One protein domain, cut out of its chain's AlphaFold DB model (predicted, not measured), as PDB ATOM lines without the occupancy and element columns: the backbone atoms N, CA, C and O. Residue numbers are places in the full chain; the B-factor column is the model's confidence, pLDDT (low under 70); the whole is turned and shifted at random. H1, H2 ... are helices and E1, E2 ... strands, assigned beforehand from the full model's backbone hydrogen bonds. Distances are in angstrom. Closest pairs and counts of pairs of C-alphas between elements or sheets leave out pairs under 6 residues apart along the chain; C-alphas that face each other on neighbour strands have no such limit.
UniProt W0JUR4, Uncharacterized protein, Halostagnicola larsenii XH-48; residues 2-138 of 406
ATOM      1  N   LEU A   2      26.378  48.102  -0.661       92.56
ATOM      2  CA  LEU A   2      26.223  49.270  -1.533       92.56
ATOM      3  C   LEU A   2      27.291  50.322  -1.239       92.56
ATOM      4  O   LEU A   2      27.727  50.476  -0.098       92.56
ATOM      5  N   TYR A   3      27.670  51.075  -2.263       93.94
ATOM      6  CA  TYR A   3      28.550  52.229  -2.138       93.94
ATOM      7  C   TYR A   3      28.113  53.323  -3.110       93.94
ATOM      8  O   TYR A   3      27.758  53.038  -4.253       93.94
ATOM      9  N   ALA A   4      28.186  54.576  -2.670       92.75
ATOM     10  CA  ALA A   4      28.115  55.728  -3.560       92.75
ATOM     11  C   ALA A   4      29.512  56.277  -3.813       92.75
ATOM     12  O   ALA A   4      30.348  56.336  -2.906       92.75
ATOM     13  N   LEU A   5      29.754  56.704  -5.048       92.00
ATOM     14  CA  LEU A   5      31.018  57.293  -5.470       92.00
ATOM     15  C   LEU A   5      30.834  58.777  -5.792       92.00
ATOM     16  O   LEU A   5      29.811  59.189  -6.334       92.00
ATOM     17  N   GLU A   6      31.852  59.572  -5.491       90.44
ATOM     18  CA  GLU A   6      31.941  60.964  -5.888       90.44
ATOM     19  C   GLU A   6      32.139  61.074  -7.404       90.44
ATOM     20  O   GLU A   6      33.123  60.554  -7.942       90.44
ATOM     21  N   PRO A   7      31.274  61.812  -8.124       80.38
ATOM     22  CA  PRO A   7      31.410  61.973  -9.572       80.38
ATOM     23  C   PRO A   7      32.685  62.714 -10.010       80.38
ATOM     24  O   PRO A   7      33.024  62.739 -11.189       80.38
ATOM     25  N   ALA A   8      33.392  63.397  -9.111       84.94
ATOM     26  CA  ALA A   8      34.590  64.138  -9.500       84.94
ATOM     27  C   ALA A   8      35.820  63.229  -9.646       84.94
ATOM     28  O   ALA A   8      36.626  63.429 -10.555       84.94
ATOM     29  N   ASP A   9      35.973  62.254  -8.751       90.81
ATOM     30  CA  ASP A   9      37.209  61.484  -8.595       90.81
ATOM     31  C   ASP A   9      36.988  59.981  -8.353       90.81
ATOM     32  O   ASP A   9      37.957  59.226  -8.274       90.81
ATOM     33  N   GLY A  10      35.734  59.530  -8.275       89.88
ATOM     34  CA  GLY A  10      35.378  58.142  -7.998       89.88
ATOM     35  C   GLY A  10      35.662  57.702  -6.561       89.88
ATOM     36  O   GLY A  10      35.621  56.505  -6.288       89.88
ATOM     37  N   SER A  11      35.978  58.624  -5.646       93.94
ATOM     38  CA  SER A  11      36.162  58.292  -4.232       93.94
ATOM     39  C   SER A  11      34.837  57.884  -3.590       93.94
ATOM     40  O   SER A  11      33.771  58.331  -3.995       93.94
ATOM     41  N   THR A  12      34.870  57.001  -2.596       96.75
ATOM     42  CA  THR A  12      33.644  56.557  -1.924       96.75
ATOM     43  C   THR A  12      33.087  57.664  -1.030       96.75
ATOM     44  O   THR A  12      33.773  58.108  -0.108       96.75
ATOM     45  N   ARG A  13      31.835  58.068  -1.269       95.69
ATOM     46  CA  ARG A  13      31.093  59.013  -0.421       95.69
ATOM     47  C   ARG A  13      30.567  58.324   0.833       95.69
ATOM     48  O   ARG A  13      30.782  58.803   1.943       95.69
ATOM     49  N   TRP A  14      29.905  57.188   0.647       97.75
ATOM     50  CA  TRP A  14      29.366  56.362   1.722       97.75
ATOM     51  C   TRP A  14      29.333  54.891   1.308       97.75
ATOM     52  O   TRP A  14      29.364  54.561   0.119       97.75
ATOM     53  N   THR A  15      29.245  54.021   2.313       97.19
ATOM     54  CA  THR A  15      29.102  52.571   2.162       97.19
ATOM     55  C   THR A  15      28.029  52.081   3.122       97.19
ATOM     56  O   THR A  15      28.041  52.455   4.294       97.19
ATOM     57  N   VAL A  16      27.147  51.206   2.641       97.31
ATOM     58  CA  VAL A  16      26.124  50.545   3.457       97.31
ATOM     59  C   VAL A  16      26.199  49.041   3.217       97.31
ATOM     60  O   VAL A  16      26.050  48.555   2.096       97.31
ATOM     61  N   GLU A  17      26.464  48.277   4.272       96.38
ATOM     62  CA  GLU A  17      26.569  46.815   4.178       96.38
ATOM     63  C   GLU A  17      25.208  46.137   4.322       96.38
ATOM     64  O   GLU A  17      24.891  45.235   3.543       96.38
ATOM     65  N   THR A  18      24.409  46.613   5.276       96.75
ATOM     66  CA  THR A  18      23.115  46.050   5.666       96.75
ATOM     67  C   THR A  18      22.064  47.137   5.824       96.75
ATOM     68  O   THR A  18      22.388  48.273   6.174       96.75
ATOM     69  N   VAL A  19      20.799  46.765   5.668       96.44
ATOM     70  CA  VAL A  19      19.650  47.597   6.027       96.44
ATOM     71  C   VAL A  19      18.709  46.812   6.931       96.44
ATOM     72  O   VAL A  19      18.496  45.616   6.748       96.44
ATOM     73  N   ASP A  20      18.141  47.493   7.915       96.19
ATOM     74  CA  ASP A  20      17.164  46.910   8.826       96.19
ATOM     75  C   ASP A  20      15.828  46.665   8.101       96.19
ATOM     76  O   ASP A  20      15.199  47.603   7.593       96.19
ATOM     77  N   VAL A  21      15.369  45.416   8.062       93.88
ATOM     78  CA  VAL A  21      14.137  45.002   7.381       93.88
ATOM     79  C   VAL A  21      13.038  44.611   8.357       93.88
ATOM     80  O   VAL A  21      13.297  44.009   9.397       93.88
ATOM     81  N   ARG A  22      11.793  44.923   7.986       92.19
ATOM     82  CA  ARG A  22      10.584  44.351   8.594       92.19
ATOM     83  C   ARG A  22      10.089  43.165   7.766       92.19
ATOM     84  O   ARG A  22      10.271  43.155   6.547       92.19
ATOM     85  N   ALA A  23       9.411  42.213   8.392       89.06
ATOM     86  CA  ALA A  23       8.690  41.169   7.673       89.06
ATOM     87  C   ALA A  23       7.437  41.747   6.983       89.06
ATOM     88  O   ALA A  23       6.682  42.511   7.585       89.06
ATOM     89  N   GLU A  24       7.192  41.376   5.725       83.06
ATOM     90  CA  GLU A  24       5.933  41.639   5.012       83.06
ATOM     91  C   GLU A  24       5.048  40.391   5.009       83.06
ATOM     92  O   GLU A  24       4.669  39.864   3.964       83.06
ATOM     93  N   ASP A  25       4.740  39.889   6.202       80.38
ATOM     94  CA  ASP A  25       3.776  38.810   6.391       80.38
ATOM     95  C   ASP A  25       2.734  39.255   7.428       80.38
ATOM     96  O   ASP A  25       3.106  39.554   8.563       80.38
ATOM     97  N   PRO A  26       1.433  39.316   7.081       74.19
ATOM     98  CA  PRO A  26       0.388  39.686   8.036       74.19
ATOM     99  C   PRO A  26       0.257  38.700   9.206       74.19
ATOM    100  O   PRO A  26      -0.350  39.037  10.218       74.19
ATOM    101  N   HIS A  27       0.793  37.483   9.087       77.88
ATOM    102  CA  HIS A  27       0.865  36.519  10.182       77.88
ATOM    103  C   HIS A  27       2.041  36.775  11.133       77.88
ATOM    104  O   HIS A  27       2.114  36.125  12.176       77.88
ATOM    105  N   TYR A  28       2.931  37.710  10.792       77.19
ATOM    106  CA  TYR A  28       4.112  38.076  11.560       77.19
ATOM    107  C   TYR A  28       3.980  39.521  12.060       77.19
ATOM    108  O   TYR A  28       4.381  40.473  11.399       77.19
ATOM    109  N   GLU A  29       3.412  39.705  13.252       70.69
ATOM    110  CA  GLU A  29       3.183  41.038  13.843       70.69
ATOM    111  C   GLU A  29       4.417  41.615  14.570       70.69
ATOM    112  O   GLU A  29       4.292  42.505  15.410       70.69
ATOM    113  N   SER A  30       5.622  41.111  14.290       77.69
ATOM    114  CA  SER A  30       6.819  41.615  14.961       77.69
ATOM    115  C   SER A  30       7.207  43.002  14.450       77.69
ATOM    116  O   SER A  30       7.406  43.210  13.253       77.69
ATOM    117  N   GLU A  31       7.386  43.942  15.378       82.62
ATOM    118  CA  GLU A  31       8.037  45.232  15.118       82.62
ATOM    119  C   GLU A  31       9.575  45.117  15.114       82.62
ATOM    120  O   GLU A  31      10.272  46.116  14.921       82.62
ATOM    121  N   GLU A  32      10.123  43.919  15.356       89.44
ATOM    122  CA  GLU A  32      11.563  43.687  15.326       89.44
ATOM    123  C   GLU A  32      12.105  43.877  13.912       89.44
ATOM    124  O   GLU A  32      11.641  43.271  12.943       89.44
ATOM    125  N   LEU A  33      13.126  44.723  13.816       92.69
ATOM    126  CA  LEU A  33      13.874  44.904  12.592       92.69
ATOM    127  C   LEU A  33      15.099  43.999  12.609       92.69
ATOM    128  O   LEU A  33      15.861  43.994  13.577       92.69
ATOM    129  N   VAL A  34      15.299  43.274  11.517       94.38
ATOM    130  CA  VAL A  34      16.446  42.382  11.340       94.38
ATOM    131  C   VAL A  34      17.381  43.001  10.304       94.38
ATOM    132  O   VAL A  34      16.912  43.382   9.234       94.38
ATOM    133  N   PRO A  35      18.692  43.122  10.559       96.25
ATOM    134  CA  PRO A  35      19.619  43.596   9.542       96.25
ATOM    135  C   PRO A  35      19.727  42.566   8.412       96.25
ATOM    136  O   PRO A  35      20.011  41.395   8.663       96.25
ATOM    137  N   SER A  36      19.547  43.006   7.168       94.62
ATOM    138  CA  SER A  36      19.761  42.186   5.975       94.62
ATOM    139  C   SER A  36      20.812  42.815   5.051       94.62
ATOM    140  O   SER A  36      20.753  44.024   4.793       94.62
ATOM    141  N   PRO A  37      21.806  42.046   4.571       95.06
ATOM    142  CA  PRO A  37      22.822  42.552   3.659       95.06
ATOM    143  C   PRO A  37      22.283  42.744   2.236       95.06
ATOM    144  O   PRO A  37      21.365  42.064   1.793       95.06
ATOM    145  N   PHE A  38      22.888  43.670   1.490       92.62
ATOM    146  CA  PHE A  38      22.550  43.884   0.077       92.62
ATOM    147  C   PHE A  38      23.155  42.820  -0.837       92.62
ATOM    148  O   PHE A  38      24.367  42.572  -0.756       92.62
ATOM    149  N   ARG A  39      22.355  42.322  -1.787       89.00
ATOM    150  CA  ARG A  39      22.816  41.460  -2.885       89.00
ATOM    151  C   ARG A  39      23.602  42.263  -3.929       89.00
ATOM    152  O   ARG A  39      23.330  43.451  -4.116       89.00
ATOM    153  N   PRO A  40      24.562  41.644  -4.634       81.56
ATOM    154  CA  PRO A  40      25.252  42.258  -5.765       81.56
ATOM    155  C   PRO A  40      24.365  42.233  -7.025       81.56
ATOM    156  O   PRO A  40      24.710  41.617  -8.028       81.56
ATOM    157  N   GLU A  41      23.199  42.870  -6.949       81.25
ATOM    158  CA  GLU A  41      22.187  42.898  -8.007       81.25
ATOM    159  C   GLU A  41      21.896  44.330  -8.480       81.25
ATOM    160  O   GLU A  41      22.521  45.297  -8.041       81.25
ATOM    161  N   THR A  42      20.956  44.454  -9.419       79.00
ATOM    162  CA  THR A  42      20.519  45.730  -9.989       79.00
ATOM    163  C   THR A  42      20.037  46.687  -8.898       79.00
ATOM    164  O   THR A  42      19.268  46.306  -8.014       79.00
ATOM    165  N   VAL A  43      20.451  47.947  -9.000       88.94
ATOM    166  CA  VAL A  43      19.943  49.049  -8.178       88.94
ATOM    167  C   VAL A  43      19.064  49.956  -9.028       88.94
ATOM    168  O   VAL A  43      19.344  50.166 -10.207       88.94
ATOM    169  N   ALA A  44      18.028  50.525  -8.426       88.38
ATOM    170  CA  ALA A  44      17.232  51.584  -9.034       88.38
ATOM    171  C   ALA A  44      17.368  52.866  -8.214       88.38
ATOM    172  O   ALA A  44      17.562  52.810  -7.002       88.38
ATOM    173  N   VAL A  45      17.257  54.024  -8.860       88.56
ATOM    174  CA  VAL A  45      17.315  55.320  -8.175       88.56
ATOM    175  C   VAL A  45      16.139  56.172  -8.627       88.56
ATOM    176  O   VAL A  45      15.968  56.406  -9.821       88.56
ATOM    177  N   ALA A  46      15.351  56.663  -7.676       88.06
ATOM    178  CA  ALA A  46      14.292  57.635  -7.926       88.06
ATOM    179  C   ALA A  46      14.133  58.545  -6.704       88.06
ATOM    180  O   ALA A  46      14.400  58.124  -5.588       88.06
ATOM    181  N   ASN A  47      13.739  59.805  -6.910       88.12
ATOM    182  CA  ASN A  47      13.515  60.788  -5.835       88.12
ATOM    183  C   ASN A  47      14.682  61.029  -4.859       88.12
ATOM    184  O   ASN A  47      14.459  61.508  -3.755       88.12
ATOM    185  N   GLY A  48      15.923  60.745  -5.259       91.31
ATOM    186  CA  GLY A  48      17.064  60.835  -4.341       91.31
ATOM    187  C   GLY A  48      17.189  59.634  -3.401       91.31
ATOM    188  O   GLY A  48      17.994  59.680  -2.485       91.31
ATOM    189  N   THR A  49      16.464  58.552  -3.669       94.56
ATOM    190  CA  THR A  49      16.518  57.287  -2.939       94.56
ATOM    191  C   THR A  49      17.090  56.199  -3.844       94.56
ATOM    192  O   THR A  49      16.751  56.111  -5.027       94.56
ATOM    193  N   VAL A  50      17.960  55.359  -3.292       94.38
ATOM    194  CA  VAL A  50      18.494  54.149  -3.922       94.38
ATOM    195  C   VAL A  50      17.719  52.945  -3.406       94.38
ATOM    196  O   VAL A  50      17.637  52.721  -2.201       94.38
ATOM    197  N   TYR A  51      17.207  52.141  -4.328       93.19
ATOM    198  CA  TYR A  51      16.494  50.898  -4.070       93.19
ATOM    199  C   TYR A  51      17.341  49.713  -4.513       93.19
ATOM    200  O   TYR A  51      17.877  49.710  -5.624       93.19
ATOM    201  N   ALA A  52      17.455  48.699  -3.662       93.19
ATOM    202  CA  ALA A  52      18.292  47.538  -3.936       93.19
ATOM    203  C   ALA A  52      17.727  46.252  -3.330       93.19
ATOM    204  O   ALA A  52      17.024  46.279  -2.314       93.19
ATOM    205  N   ALA A  53      18.073  45.127  -3.955       91.31
ATOM    206  CA  ALA A  53      17.739  43.800  -3.465       91.31
ATOM    207  C   ALA A  53      18.590  43.432  -2.242       91.31
ATOM    208  O   ALA A  53      19.776  43.767  -2.138       91.31
ATOM    209  N   LEU A  54      17.971  42.706  -1.322       91.81
ATOM    210  CA  LEU A  54      18.565  42.231  -0.083       91.81
ATOM    211  C   LEU A  54      18.660  40.713  -0.089       91.81
ATOM    212  O   LEU A  54      17.868  40.006  -0.722       91.81
ATOM    213  N   GLU A  55      19.646  40.198   0.632       89.00
ATOM    214  CA  GLU A  55      19.683  38.787   0.965       89.00
ATOM    215  C   GLU A  55      18.473  38.437   1.840       89.00
ATOM    216  O   GLU A  55      17.752  39.297   2.365       89.00
ATOM    217  N   GLY A  56      18.216  37.139   1.953       83.00
ATOM    218  CA  GLY A  56      17.206  36.653   2.873       83.00
ATOM    219  C   GLY A  56      17.471  37.106   4.312       83.00
ATOM    220  O   GLY A  56      18.609  37.362   4.700       83.00
ATOM    221  N   ALA A  57      16.413  37.192   5.110       86.38
ATOM    222  CA  ALA A  57      16.490  37.537   6.525       86.38
ATOM    223  C   ALA A  57      15.799  36.459   7.356       86.38
ATOM    224  O   ALA A  57      14.766  35.924   6.960       86.38
ATOM    225  N   THR A  58      16.350  36.144   8.521       89.12
ATOM    226  CA  THR A  58      15.726  35.205   9.455       89.12
ATOM    227  C   THR A  58      15.114  35.981  10.606       89.12
ATOM    228  O   THR A  58      15.817  36.717  11.296       89.12
ATOM    229  N   PHE A  59      13.821  35.774  10.839       87.12
ATOM    230  CA  PHE A  59      13.105  36.333  11.977       87.12
ATOM    231  C   PHE A  59      12.779  35.215  12.973       87.12
ATOM    232  O   PHE A  59      12.484  34.083  12.577       87.12
ATOM    233  N   ILE A  60      12.858  35.531  14.266       87.00
ATOM    234  CA  ILE A  60      12.531  34.609  15.356       87.00
ATOM    235  C   ILE A  60      11.282  35.140  16.061       87.00
ATOM    236  O   ILE A  60      11.286  36.262  16.557       87.00
ATOM    237  N   ASP A  61      10.214  34.347  16.080       84.56
ATOM    238  CA  ASP A  61       8.953  34.674  16.751       84.56
ATOM    239  C   ASP A  61       8.789  33.794  17.986       84.56
ATOM    240  O   ASP A  61       8.966  32.578  17.915       84.56
ATOM    241  N   GLU A  62       8.429  34.384  19.121       85.69
ATOM    242  CA  GLU A  62       8.126  33.639  20.340       85.69
ATOM    243  C   GLU A  62       6.614  33.565  20.550       85.69
ATOM    244  O   GLU A  62       5.975  34.526  20.982       85.69
ATOM    245  N   ARG A  63       6.038  32.382  20.314       85.62
ATOM    246  CA  ARG A  63       4.608  32.113  20.524       85.62
ATOM    247  C   ARG A  63       4.439  31.040  21.582       85.62
ATOM    248  O   ARG A  63       5.034  29.973  21.493       85.62
ATOM    249  N   ASP A  64       3.654  31.343  22.613       89.19
ATOM    250  CA  ASP A  64       3.389  30.440  23.743       89.19
ATOM    251  C   ASP A  64       4.656  29.909  24.455       89.19
ATOM    252  O   ASP A  64       4.640  28.862  25.103       89.19
ATOM    253  N   GLY A  65       5.759  30.665  24.386       89.00
ATOM    254  CA  GLY A  65       7.057  30.286  24.957       89.00
ATOM    255  C   GLY A  65       7.889  29.342  24.082       89.00
ATOM    256  O   GLY A  65       8.922  28.855  24.544       89.00
ATOM    257  N   GLU A  66       7.465  29.085  22.844       91.06
ATOM    258  CA  GLU A  66       8.233  28.374  21.822       91.06
ATOM    259  C   GLU A  66       8.771  29.358  20.774       91.06
ATOM    260  O   GLU A  66       8.063  30.270  20.349       91.06
ATOM    261  N   GLN A  67      10.026  29.163  20.359       89.62
ATOM    262  CA  GLN A  67      10.666  29.943  19.298       89.62
ATOM    263  C   GLN A  67      10.376  29.322  17.930       89.62
ATOM    264  O   GLN A  67      10.644  28.140  17.703       89.62
ATOM    265  N   TYR A  68       9.867  30.141  17.019       86.75
ATOM    266  CA  TYR A  68       9.591  29.812  15.631       86.75
ATOM    267  C   TYR A  68      10.519  30.626  14.739       86.75
ATOM    268  O   TYR A  68      10.464  31.852  14.721       86.75
ATOM    269  N   GLU A  69      11.372  29.938  13.991       89.31
ATOM    270  CA  GLU A  69      12.257  30.565  13.017       89.31
ATOM    271  C   GLU A  69      11.544  30.655  11.663       89.31
ATOM    272  O   GLU A  69      11.050  29.651  11.146       89.31
ATOM    273  N   SER A  70      11.476  31.860  11.099       84.81
ATOM    274  CA  SER A  70      10.943  32.114   9.760       84.81
ATOM    275  C   SER A  70      12.038  32.719   8.891       84.81
ATOM    276  O   SER A  70      12.508  33.827   9.150       84.81
ATOM    277  N   THR A  71      12.456  31.988   7.860       86.56
ATOM    278  CA  THR A  71      13.456  32.455   6.893       86.56
ATOM    279  C   THR A  71      12.762  33.078   5.690       86.56
ATOM    280  O   THR A  71      11.981  32.433   4.994       86.56
ATOM    281  N   PHE A  72      13.080  34.336   5.435       84.00
ATOM    282  CA  PHE A  72      12.650  35.117   4.289       84.00
ATOM    283  C   PHE A  72      13.748  34.995   3.241       84.00
ATOM    284  O   PHE A  72      14.923  35.116   3.574       84.00
ATOM    285  N   THR A  73      13.404  34.707   1.990       84.25
ATOM    286  CA  THR A  73      14.399  34.403   0.942       84.25
ATOM    287  C   THR A  73      14.927  35.651   0.250       84.25
ATOM    288  O   THR A  73      16.019  35.627  -0.319       84.25
ATOM    289  N   CYS A  74      14.185  36.754   0.320       86.88
ATOM    290  CA  CYS A  74      14.568  38.020  -0.283       86.88
ATOM    291  C   CYS A  74      13.972  39.212   0.461       86.88
ATOM    292  O   CYS A  74      13.003  39.091   1.216       86.88
ATOM    293  N   GLY A  75      14.514  40.388   0.174       89.31
ATOM    294  CA  GLY A  75      13.956  41.658   0.607       89.31
ATOM    295  C   GLY A  75      14.380  42.804  -0.300       89.31
ATOM    296  O   GLY A  75      15.194  42.621  -1.203       89.31
ATOM    297  N   PHE A  76      13.840  43.986  -0.032       91.69
ATOM    298  CA  PHE A  76      14.222  45.232  -0.688       91.69
ATOM    299  C   PHE A  76      14.486  46.301   0.353       91.69
ATOM    300  O   PHE A  76      13.786  46.405   1.362       91.69
ATOM    301  N   GLY A  77      15.528  47.080   0.099       93.62
ATOM    302  CA  GLY A  77      15.943  48.193   0.932       93.62
ATOM    303  C   GLY A  77      15.909  49.489   0.153       93.62
ATOM    304  O   GLY A  77      16.197  49.499  -1.045       93.62
ATOM    305  N   ALA A  78      15.609  50.568   0.862       95.44
ATOM    306  CA  ALA A  78      15.734  51.932   0.390       95.44
ATOM    307  C   ALA A  78      16.707  52.700   1.284       95.44
ATOM    308  O   ALA A  78      16.591  52.677   2.517       95.44
ATOM    309  N   VAL A  79      17.656  53.386   0.655       96.56
ATOM    310  CA  VAL A  79      18.608  54.276   1.324       96.56
ATOM    311  C   VAL A  79      18.648  55.625   0.621       96.56
ATOM    312  O   VAL A  79      18.527  55.690  -0.601       96.56
ATOM    313  N   ASP A  80      18.847  56.694   1.378       96.62
ATOM    314  CA  ASP A  80      19.057  58.034   0.835       96.62
ATOM    315  C   ASP A  80      20.320  58.035  -0.048       96.62
ATOM    316  O   ASP A  80      21.386  57.555   0.346       96.62
ATOM    317  N   ALA A  81      20.213  58.538  -1.276       94.50
ATOM    318  CA  ALA A  81      21.303  58.501  -2.249       94.50
ATOM    319  C   ALA A  81      22.452  59.464  -1.896       94.50
ATOM    320  O   ALA A  81      23.595  59.262  -2.321       94.50
ATOM    321  N   GLU A  82      22.175  60.524  -1.136       94.62
ATOM    322  CA  GLU A  82      23.166  61.509  -0.718       94.62
ATOM    323  C   GLU A  82      23.941  61.027   0.512       94.62
ATOM    324  O   GLU A  82      25.174  61.101   0.510       94.62
ATOM    325  N   THR A  83      23.248  60.496   1.522       96.62
ATOM    326  CA  THR A  83      23.832  60.168   2.832       96.62
ATOM    327  C   THR A  83      24.067  58.676   3.060       96.62
ATOM    328  O   THR A  83      24.933  58.322   3.860       96.62
ATOM    329  N   GLY A  84      23.336  57.805   2.361       96.38
ATOM    330  CA  GLY A  84      23.304  56.365   2.620       96.38
ATOM    331  C   GLY A  84      22.443  55.981   3.828       96.38
ATOM    332  O   GLY A  84      22.471  54.826   4.252       96.38
ATOM    333  N   ASP A  85      21.692  56.921   4.410       97.25
ATOM    334  CA  ASP A  85      20.823  56.634   5.549       97.25
ATOM    335  C   ASP A  85      19.649  55.745   5.133       97.25
ATOM    336  O   ASP A  85      19.070  55.898   4.061       97.25
ATOM    337  N   ARG A  86      19.260  54.815   6.008       95.62
ATOM    338  CA  ARG A  86      18.091  53.963   5.781       95.62
ATOM    339  C   ARG A  86      16.816  54.799   5.719       95.62
ATOM    340  O   ARG A  86      16.466  55.462   6.695       95.62
ATOM    341  N   GLU A  87      16.046  54.603   4.657       95.25
ATOM    342  CA  GLU A  87      14.658  55.055   4.589       95.25
ATOM    343  C   GLU A  87      13.713  53.943   5.049       95.25
ATOM    344  O   GLU A  87      12.978  54.095   6.028       95.25
ATOM    345  N   TRP A  88      13.787  52.777   4.404       94.88
ATOM    346  CA  TRP A  88      12.988  51.606   4.757       94.88
ATOM    347  C   TRP A  88      13.642  50.302   4.291       94.88
ATOM    348  O   TRP A  88      14.588  50.292   3.507       94.88
ATOM    349  N   GLY A  89      13.136  49.180   4.799       93.00
ATOM    350  CA  GLY A  89      13.557  47.846   4.391       93.00
ATOM    351  C   GLY A  89      12.448  46.838   4.653       93.00
ATOM    352  O   GLY A  89      11.784  46.913   5.691       93.00
ATOM    353  N   VAL A  90      12.242  45.911   3.724       91.38
ATOM    354  CA  VAL A  90      11.153  44.936   3.771       91.38
ATOM    355  C   VAL A  90      11.608  43.570   3.262       91.38
ATOM    356  O   VAL A  90      12.363  43.497   2.297       91.38
ATOM    357  N   ALA A  91      11.179  42.492   3.916       90.75
ATOM    358  CA  ALA A  91      11.508  41.111   3.563       90.75
ATOM    359  C   ALA A  91      10.246  40.296   3.248       90.75
ATOM    360  O   ALA A  91       9.218  40.460   3.909       90.75
ATOM    361  N   PHE A  92      10.340  39.375   2.285       86.19
ATOM    362  CA  PHE A  92       9.223  38.545   1.805       86.19
ATOM    363  C   PHE A  92       9.430  37.068   2.129       86.19
ATOM    364  O   PHE A  92      10.546  36.545   2.045       86.19
ATOM    365  N   THR A  93       8.351  36.387   2.517       82.88
ATOM    366  CA  THR A  93       8.409  34.947   2.778       82.88
ATOM    367  C   THR A  93       8.592  34.163   1.471       82.88
ATOM    368  O   THR A  93       8.246  34.667   0.396       82.88
ATOM    369  N   PRO A  94       9.121  32.926   1.530       76.50
ATOM    370  CA  PRO A  94       9.401  32.123   0.337       76.50
ATOM    371  C   PRO A  94       8.172  31.907  -0.550       76.50
ATOM    372  O   PRO A  94       8.288  31.942  -1.773       76.50
ATOM    373  N   ASP A  95       6.998  31.746   0.068       75.19
ATOM    374  CA  ASP A  95       5.720  31.555  -0.627       75.19
ATOM    375  C   ASP A  95       5.365  32.754  -1.519       75.19
ATOM    376  O   ASP A  95       4.779  32.593  -2.586       75.19
ATOM    377  N   HIS A  96       5.766  33.959  -1.107       70.69
ATOM    378  CA  HIS A  96       5.559  35.186  -1.868       70.69
ATOM    379  C   HIS A  96       6.653  35.413  -2.911       70.69
ATOM    380  O   HIS A  96       6.369  35.878  -4.015       70.69
ATOM    381  N   ALA A  97       7.899  35.111  -2.547       63.25
ATOM    382  CA  ALA A  97       9.058  35.450  -3.352       63.25
ATOM    383  C   ALA A  97       9.269  34.515  -4.540       63.25
ATOM    384  O   ALA A  97       9.705  34.973  -5.589       63.25
ATOM    385  N   GLY A  98       8.945  33.229  -4.368       63.25
ATOM    386  CA  GLY A  98       9.233  32.172  -5.327       63.25
ATOM    387  C   GLY A  98      10.694  32.162  -5.768       63.25
ATOM    388  O   GLY A  98      11.066  32.845  -6.703       63.25
ATOM    389  N   GLY A  99      11.530  31.363  -5.108       62.94
ATOM    390  CA  GLY A  99      12.905  31.113  -5.554       62.94
ATOM    391  C   GLY A  99      13.873  32.306  -5.508       62.94
ATOM    392  O   GLY A  99      13.627  33.325  -4.859       62.94
ATOM    393  N   ASP A 100      15.032  32.116  -6.148       62.56
ATOM    394  CA  ASP A 100      16.117  33.098  -6.206       62.56
ATOM    395  C   ASP A 100      15.697  34.346  -6.990       62.56
ATOM    396  O   ASP A 100      15.475  34.330  -8.203       62.56
ATOM    397  N   THR A 101      15.628  35.460  -6.273       61.09
ATOM    398  CA  THR A 101      15.358  36.782  -6.828       61.09
ATOM    399  C   THR A 101      16.586  37.253  -7.583       61.09
ATOM    400  O   THR A 101      17.603  37.499  -6.958       61.09
ATOM    401  N   THR A 102      16.517  37.322  -8.907       62.38
ATOM    402  CA  THR A 102      17.598  37.854  -9.764       62.38
ATOM    403  C   THR A 102      17.098  38.948 -10.699       62.38
ATOM    404  O   THR A 102      17.802  39.368 -11.617       62.38
ATOM    405  N   ALA A 103      15.850  39.381 -10.538       65.75
ATOM    406  CA  ALA A 103      15.195  40.153 -11.570       65.75
ATOM    407  C   ALA A 103      15.335  41.668 -11.319       65.75
ATOM    408  O   ALA A 103      15.509  42.115 -10.183       65.75
ATOM    409  N   PRO A 104      15.306  42.476 -12.390       77.44
ATOM    410  CA  PRO A 104      15.628  43.895 -12.324       77.44
ATOM    411  C   PRO A 104      14.663  44.665 -11.420       77.44
ATOM    412  O   PRO A 104      13.458  44.397 -11.391       77.44
ATOM    413  N   ILE A 105      15.204  45.666 -10.726       84.81
ATOM    414  CA  ILE A 105      14.430  46.666  -9.992       84.81
ATOM    415  C   ILE A 105      14.276  47.876 -10.906       84.81
ATOM    416  O   ILE A 105      15.253  48.356 -11.475       84.81
ATOM    417  N   THR A 106      13.056  48.388 -11.026       84.94
ATOM    418  CA  THR A 106      12.805  49.688 -11.665       84.94
ATOM    419  C   THR A 106      12.108  50.590 -10.664       84.94
ATOM    420  O   THR A 106      11.279  50.114  -9.888       84.94
ATOM    421  N   ALA A 107      12.422  51.878 -10.665       87.69
ATOM    422  CA  ALA A 107      11.786  52.840  -9.777       87.69
ATOM    423  C   ALA A 107      11.434  54.114 -10.540       87.69
ATOM    424  O   ALA A 107      12.166  54.541 -11.433       87.69
ATOM    425  N   ASN A 108      10.317  54.722 -10.165       84.75
ATOM    426  CA  ASN A 108       9.931  56.067 -10.571       84.75
ATOM    427  C   ASN A 108       9.536  56.872  -9.328       84.75
ATOM    428  O   ASN A 108       9.758  56.434  -8.202       84.75
ATOM    429  N   GLU A 109       8.965  58.061  -9.515       83.31
ATOM    430  CA  GLU A 109       8.646  58.931  -8.382       83.31
ATOM    431  C   GLU A 109       7.562  58.341  -7.449       83.31
ATOM    432  O   GLU A 109       7.543  58.637  -6.253       83.31
ATOM    433  N   ALA A 110       6.687  57.474  -7.961       80.94
ATOM    434  CA  ALA A 110       5.534  56.945  -7.236       80.94
ATOM    435  C   ALA A 110       5.756  55.533  -6.664       80.94
ATOM    436  O   ALA A 110       5.190  55.192  -5.625       80.94
ATOM    437  N   PHE A 111       6.541  54.684  -7.330       85.38
ATOM    438  CA  PHE A 111       6.732  53.298  -6.901       85.38
ATOM    439  C   PHE A 111       8.054  52.686  -7.349       85.38
ATOM    440  O   PHE A 111       8.711  53.129  -8.290       85.38
ATOM    441  N   VAL A 112       8.374  51.587  -6.674       87.44
ATOM    442  CA  VAL A 112       9.429  50.648  -7.022       87.44
ATOM    443  C   VAL A 112       8.760  49.367  -7.497       87.44
ATOM    444  O   VAL A 112       7.998  48.752  -6.748       87.44
ATOM    445  N   ASN A 113       9.029  48.967  -8.735       86.25
ATOM    446  CA  ASN A 113       8.691  47.632  -9.200       86.25
ATOM    447  C   ASN A 113       9.858  46.701  -8.941       86.25
ATOM    448  O   ASN A 113      10.995  46.938  -9.364       86.25
ATOM    449  N   VAL A 114       9.511  45.594  -8.320       83.88
ATOM    450  CA  VAL A 114      10.389  44.480  -8.074       83.88
ATOM    451  C   VAL A 114       9.871  43.309  -8.879       83.88
ATOM    452  O   VAL A 114       8.738  42.854  -8.707       83.88
ATOM    453  N   ASN A 115      10.741  42.784  -9.720       77.88
ATOM    454  CA  ASN A 115      10.472  41.562 -10.437       77.88
ATOM    455  C   ASN A 115      10.934  40.380  -9.578       77.88
ATOM    456  O   ASN A 115      12.061  40.394  -9.095       77.88
ATOM    457  N   LEU A 116      10.090  39.370  -9.370       76.50
ATOM    458  CA  LEU A 116      10.488  38.141  -8.675       76.50
ATOM    459  C   LEU A 116      10.305  36.942  -9.607       76.50
ATOM    460  O   LEU A 116       9.303  36.837 -10.319       76.50
ATOM    461  N   THR A 117      11.293  36.049  -9.637       71.12
ATOM    462  CA  THR A 117      11.336  34.937 -10.592       71.12
ATOM    463  C   THR A 117      10.795  33.659  -9.962       71.12
ATOM    464  O   THR A 117      11.557  32.903  -9.381       71.12
ATOM    465  N   GLY A 118       9.506  33.356 -10.150       64.62
ATOM    466  CA  GLY A 118       8.931  32.055  -9.768       64.62
ATOM    467  C   GLY A 118       7.937  32.082  -8.606       64.62
ATOM    468  O   GLY A 118       7.613  31.023  -8.071       64.62
ATOM    469  N   GLY A 119       7.457  33.267  -8.216       66.81
ATOM    470  CA  GLY A 119       6.477  33.462  -7.142       66.81
ATOM    471  C   GLY A 119       5.117  33.972  -7.616       66.81
ATOM    472  O   GLY A 119       4.766  33.907  -8.795       66.81
ATOM    473  N   ASP A 120       4.361  34.527  -6.668       63.72
ATOM    474  CA  ASP A 120       2.996  35.028  -6.863       63.72
ATOM    475  C   ASP A 120       2.889  36.283  -7.751       63.72
ATOM    476  O   ASP A 120       1.776  36.748  -8.010       63.72
ATOM    477  N   GLY A 121       4.014  36.814  -8.237       65.00
ATOM    478  CA  GLY A 121       4.082  37.910  -9.198       65.00
ATOM    479  C   GLY A 121       5.167  38.935  -8.878       65.00
ATOM    480  O   GLY A 121       5.999  38.745  -7.996       65.00
ATOM    481  N   ASN A 122       5.137  40.042  -9.617       74.81
ATOM    482  CA  ASN A 122       5.969  41.210  -9.355       74.81
ATOM    483  C   ASN A 122       5.345  42.044  -8.228       74.81
ATOM    484  O   ASN A 122       4.121  42.070  -8.066       74.81
ATOM    485  N   PHE A 123       6.180  42.734  -7.458       76.31
ATOM    486  CA  PHE A 123       5.746  43.578  -6.348       76.31
ATOM    487  C   PHE A 123       5.862  45.041  -6.740       76.31
ATOM    488  O   PHE A 123       6.888  45.471  -7.267       76.31
ATOM    489  N   ARG A 124       4.820  45.812  -6.431       80.94
ATOM    490  CA  ARG A 124       4.853  47.269  -6.484       80.94
ATOM    491  C   ARG A 124       4.895  47.791  -5.058       80.94
ATOM    492  O   ARG A 124       3.943  47.625  -4.296       80.94
ATOM    493  N   LEU A 125       6.007  48.418  -4.705       84.44
ATOM    494  CA  LEU A 125       6.208  49.036  -3.402       84.44
ATOM    495  C   LEU A 125       6.057  50.547  -3.541       84.44
ATOM    496  O   LEU A 125       6.574  51.142  -4.488       84.44
ATOM    497  N   SER A 126       5.361  51.175  -2.594       83.25
ATOM    498  CA  SER A 126       5.355  52.635  -2.491       83.25
ATOM    499  C   SER A 126       6.769  53.137  -2.198       83.25
ATOM    500  O   SER A 126       7.421  52.640  -1.275       83.25
ATOM    501  N   THR A 127       7.232  54.145  -2.942       80.62
ATOM    502  CA  THR A 127       8.551  54.770  -2.723       80.62
ATOM    503  C   THR A 127       8.683  55.350  -1.318       80.62
ATOM    504  O   THR A 127       9.754  55.260  -0.726       80.62
ATOM    505  N   ALA A 128       7.592  55.885  -0.760       80.75
ATOM    506  CA  ALA A 128       7.598  56.606   0.511       80.75
ATOM    507  C   ALA A 128       7.672  55.707   1.757       80.75
ATOM    508  O   ALA A 128       8.154  56.148   2.798       80.75
ATOM    509  N   ALA A 129       7.145  54.484   1.691       75.25
ATOM    510  CA  ALA A 129       6.956  53.652   2.884       75.25
ATOM    511  C   ALA A 129       7.505  52.228   2.750       75.25
ATOM    512  O   ALA A 129       7.545  51.498   3.744       75.25
ATOM    513  N   GLY A 130       7.863  51.791   1.538       63.44
ATOM    514  CA  GLY A 130       8.182  50.387   1.285       63.44
ATOM    515  C   GLY A 130       7.036  49.443   1.655       63.44
ATOM    516  O   GLY A 130       7.274  48.264   1.892       63.44
ATOM    517  N   SER A 131       5.810  49.956   1.800       71.00
ATOM    518  CA  SER A 131       4.598  49.162   1.948       71.00
ATOM    519  C   SER A 131       4.012  48.927   0.564       71.00
ATOM    520  O   SER A 131       3.858  49.861  -0.230       71.00
ATOM    521  N   GLY A 132       3.726  47.666   0.253       59.94
ATOM    522  CA  GLY A 132       2.999  47.316  -0.957       59.94
ATOM    523  C   GLY A 132       1.509  47.573  -0.767       59.94
ATOM    524  O   GLY A 132       0.835  46.788  -0.111       59.94
ATOM    525  N   ASP A 133       0.978  48.635  -1.372       56.53
ATOM    526  CA  ASP A 133      -0.478  48.844  -1.452       56.53
ATOM    527  C   ASP A 133      -1.117  47.980  -2.550       56.53
ATOM    528  O   ASP A 133      -2.341  47.847  -2.625       56.53
ATOM    529  N   TYR A 134      -0.301  47.390  -3.430       59.09
ATOM    530  CA  TYR A 134      -0.798  46.815  -4.667       59.09
ATOM    531  C   TYR A 134       0.037  45.622  -5.138       59.09
ATOM    532  O   TYR A 134       1.209  45.746  -5.493       59.09
ATOM    533  N   ARG A 135      -0.596  44.446  -5.154       65.94
ATOM    534  CA  ARG A 135      -0.061  43.226  -5.764       65.94
ATOM    535  C   ARG A 135      -0.720  43.063  -7.122       65.94
ATOM    536  O   ARG A 135      -1.832  42.545  -7.204       65.94
ATOM    537  N   GLU A 136      -0.053  43.508  -8.177       68.62
ATOM    538  CA  GLU A 136      -0.482  43.185  -9.533       68.62
ATOM    539  C   GLU A 136       0.556  42.309 -10.209       68.62
ATOM    540  O   GLU A 136       1.739  42.641 -10.308       68.62
ATOM    541  N   ARG A 137       0.090  41.144 -10.657       68.50
ATOM    542  CA  ARG A 137       0.932  40.183 -11.352       68.50
ATOM    543  C   ARG A 137       1.488  40.817 -12.625       68.50
ATOM    544  O   ARG A 137       0.798  41.551 -13.327       68.50
ATOM    545  N   SER A 138       2.741  40.490 -12.915       76.06
ATOM    546  CA  SER A 138       3.389  40.767 -14.197       76.06
ATOM    547  C   SER A 138       3.677  42.233 -14.543       76.06
ATOM    548  O   SER A 138       4.146  42.478 -15.652       76.06
TER     549      SER A 138
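Overview. This is residues 2 to 138 of the 406 residues of an uncharacterized protein of Halostagnicola larsenii XH-48 (UniProt W0JUR4). A small closed barrel of five strands, E3, E4, E5, E8 and E9, makes the core, and two strand hairpins reach out from it toward opposite ends, E1 with E2 at one and E6 with E7 at the other. A small sheet of three strands, E10, E11 and E12, packs with E10 on the side of the barrel made by E4 and E5, and the short helix H1 follows E9. The printed part has 137 residues, with twelve named strands and one named helix in the order E1 to E9, H1, E10 to E12, and its class is mostly strand. The barrel is mixed, while the sheet E10, E11, E12, in that order, and the two hairpins are antiparallel. The whole is compact, with a radius of gyration of the C-alphas of 15.2 A, yet elongated, spanning 56 by 33 by 24 A.

Along the chain. E1, residues 2 to 5, begins at C-alpha 2, (26.223, 49.270, -1.533). E2 is residues 12 to 16 and E3 residues 18 to 23, 15.4 A long. E4, residues 34 to 46, is the longest strand with 13 residues, measures 24.7 A and bends by 101 degrees at residue 41. E5 is residues 49 to 54, 15.5 A; E6 residues 57 to 63, 19.1 A; and E7 residues 66 to 72, 19.3 A. E8, residues 74 to 80, measures 20.5 A from C-alpha 74 at (14.568, 38.020, -0.283), and E9, residues 86 to 92, 18.2 A. H1 is residues 94 to 97, E10 residues 105 to 107, E11 residues 111 to 114. E12, residues 123 to 126, ends at C-alpha 126, (5.355, 52.635, -2.491).

Arrangement. Round the closed barrel run E3, E4, E5, E8, E9 and back to E3. E3, E4 and E5 form a meander, each strand the antiparallel neighbour of the one before; N 19 and O 36 are 2.9 A apart, and N 44 and O 51 are 2.9 A apart. The pairing is staggered: E4 pairs with E3 over residues 34 to 37 and with E5 over residues 38 to 46. E5 and E8 are antiparallel, with N 50 and O 79 at 2.8 A. E8 and E9 are an antiparallel hairpin, with N 76 and O 90 at 2.8 A. E9 and E3 are parallel, with N 91 and O 22 at 2.9 A. The hairpin E1 and E2 has N 2 and O 16 at 2.8 A, and E2 runs on into E3 at 35 degrees across a break of 1 residue. The hairpin E6 and E7 has N 68 and O 61 at 2.7 A; E5 runs on into E6 at 74 degrees, and E7 into E8 at 73 degrees. E10, E11 and E12 form a second meander, with N 113 and O 106 at 2.8 A and N 114 and O 123 at 2.8 A. The closest C-alphas of E10 and E4 are those of Thr 106 and Ala 44, 5.5 A apart; E12 and E4 are apart. H1 is only just on the barrel, with 5 pairs of C-alphas within 10 A; it is too short for an O i to N i+4 pair, and its one O i to N i+3 pair is within range.

Size, cuts and confidence. The two C-alphas farthest apart, of Ala 8 and Asp 64, are 56.7 A apart. The printed part has no cut, and no link is long. Residues 127 to 138 hold no named element. The mean pLDDT of the printed part is 84.4; it is under 70 at residues 97 to 103, 118 to 121, 130 and 132 to 137.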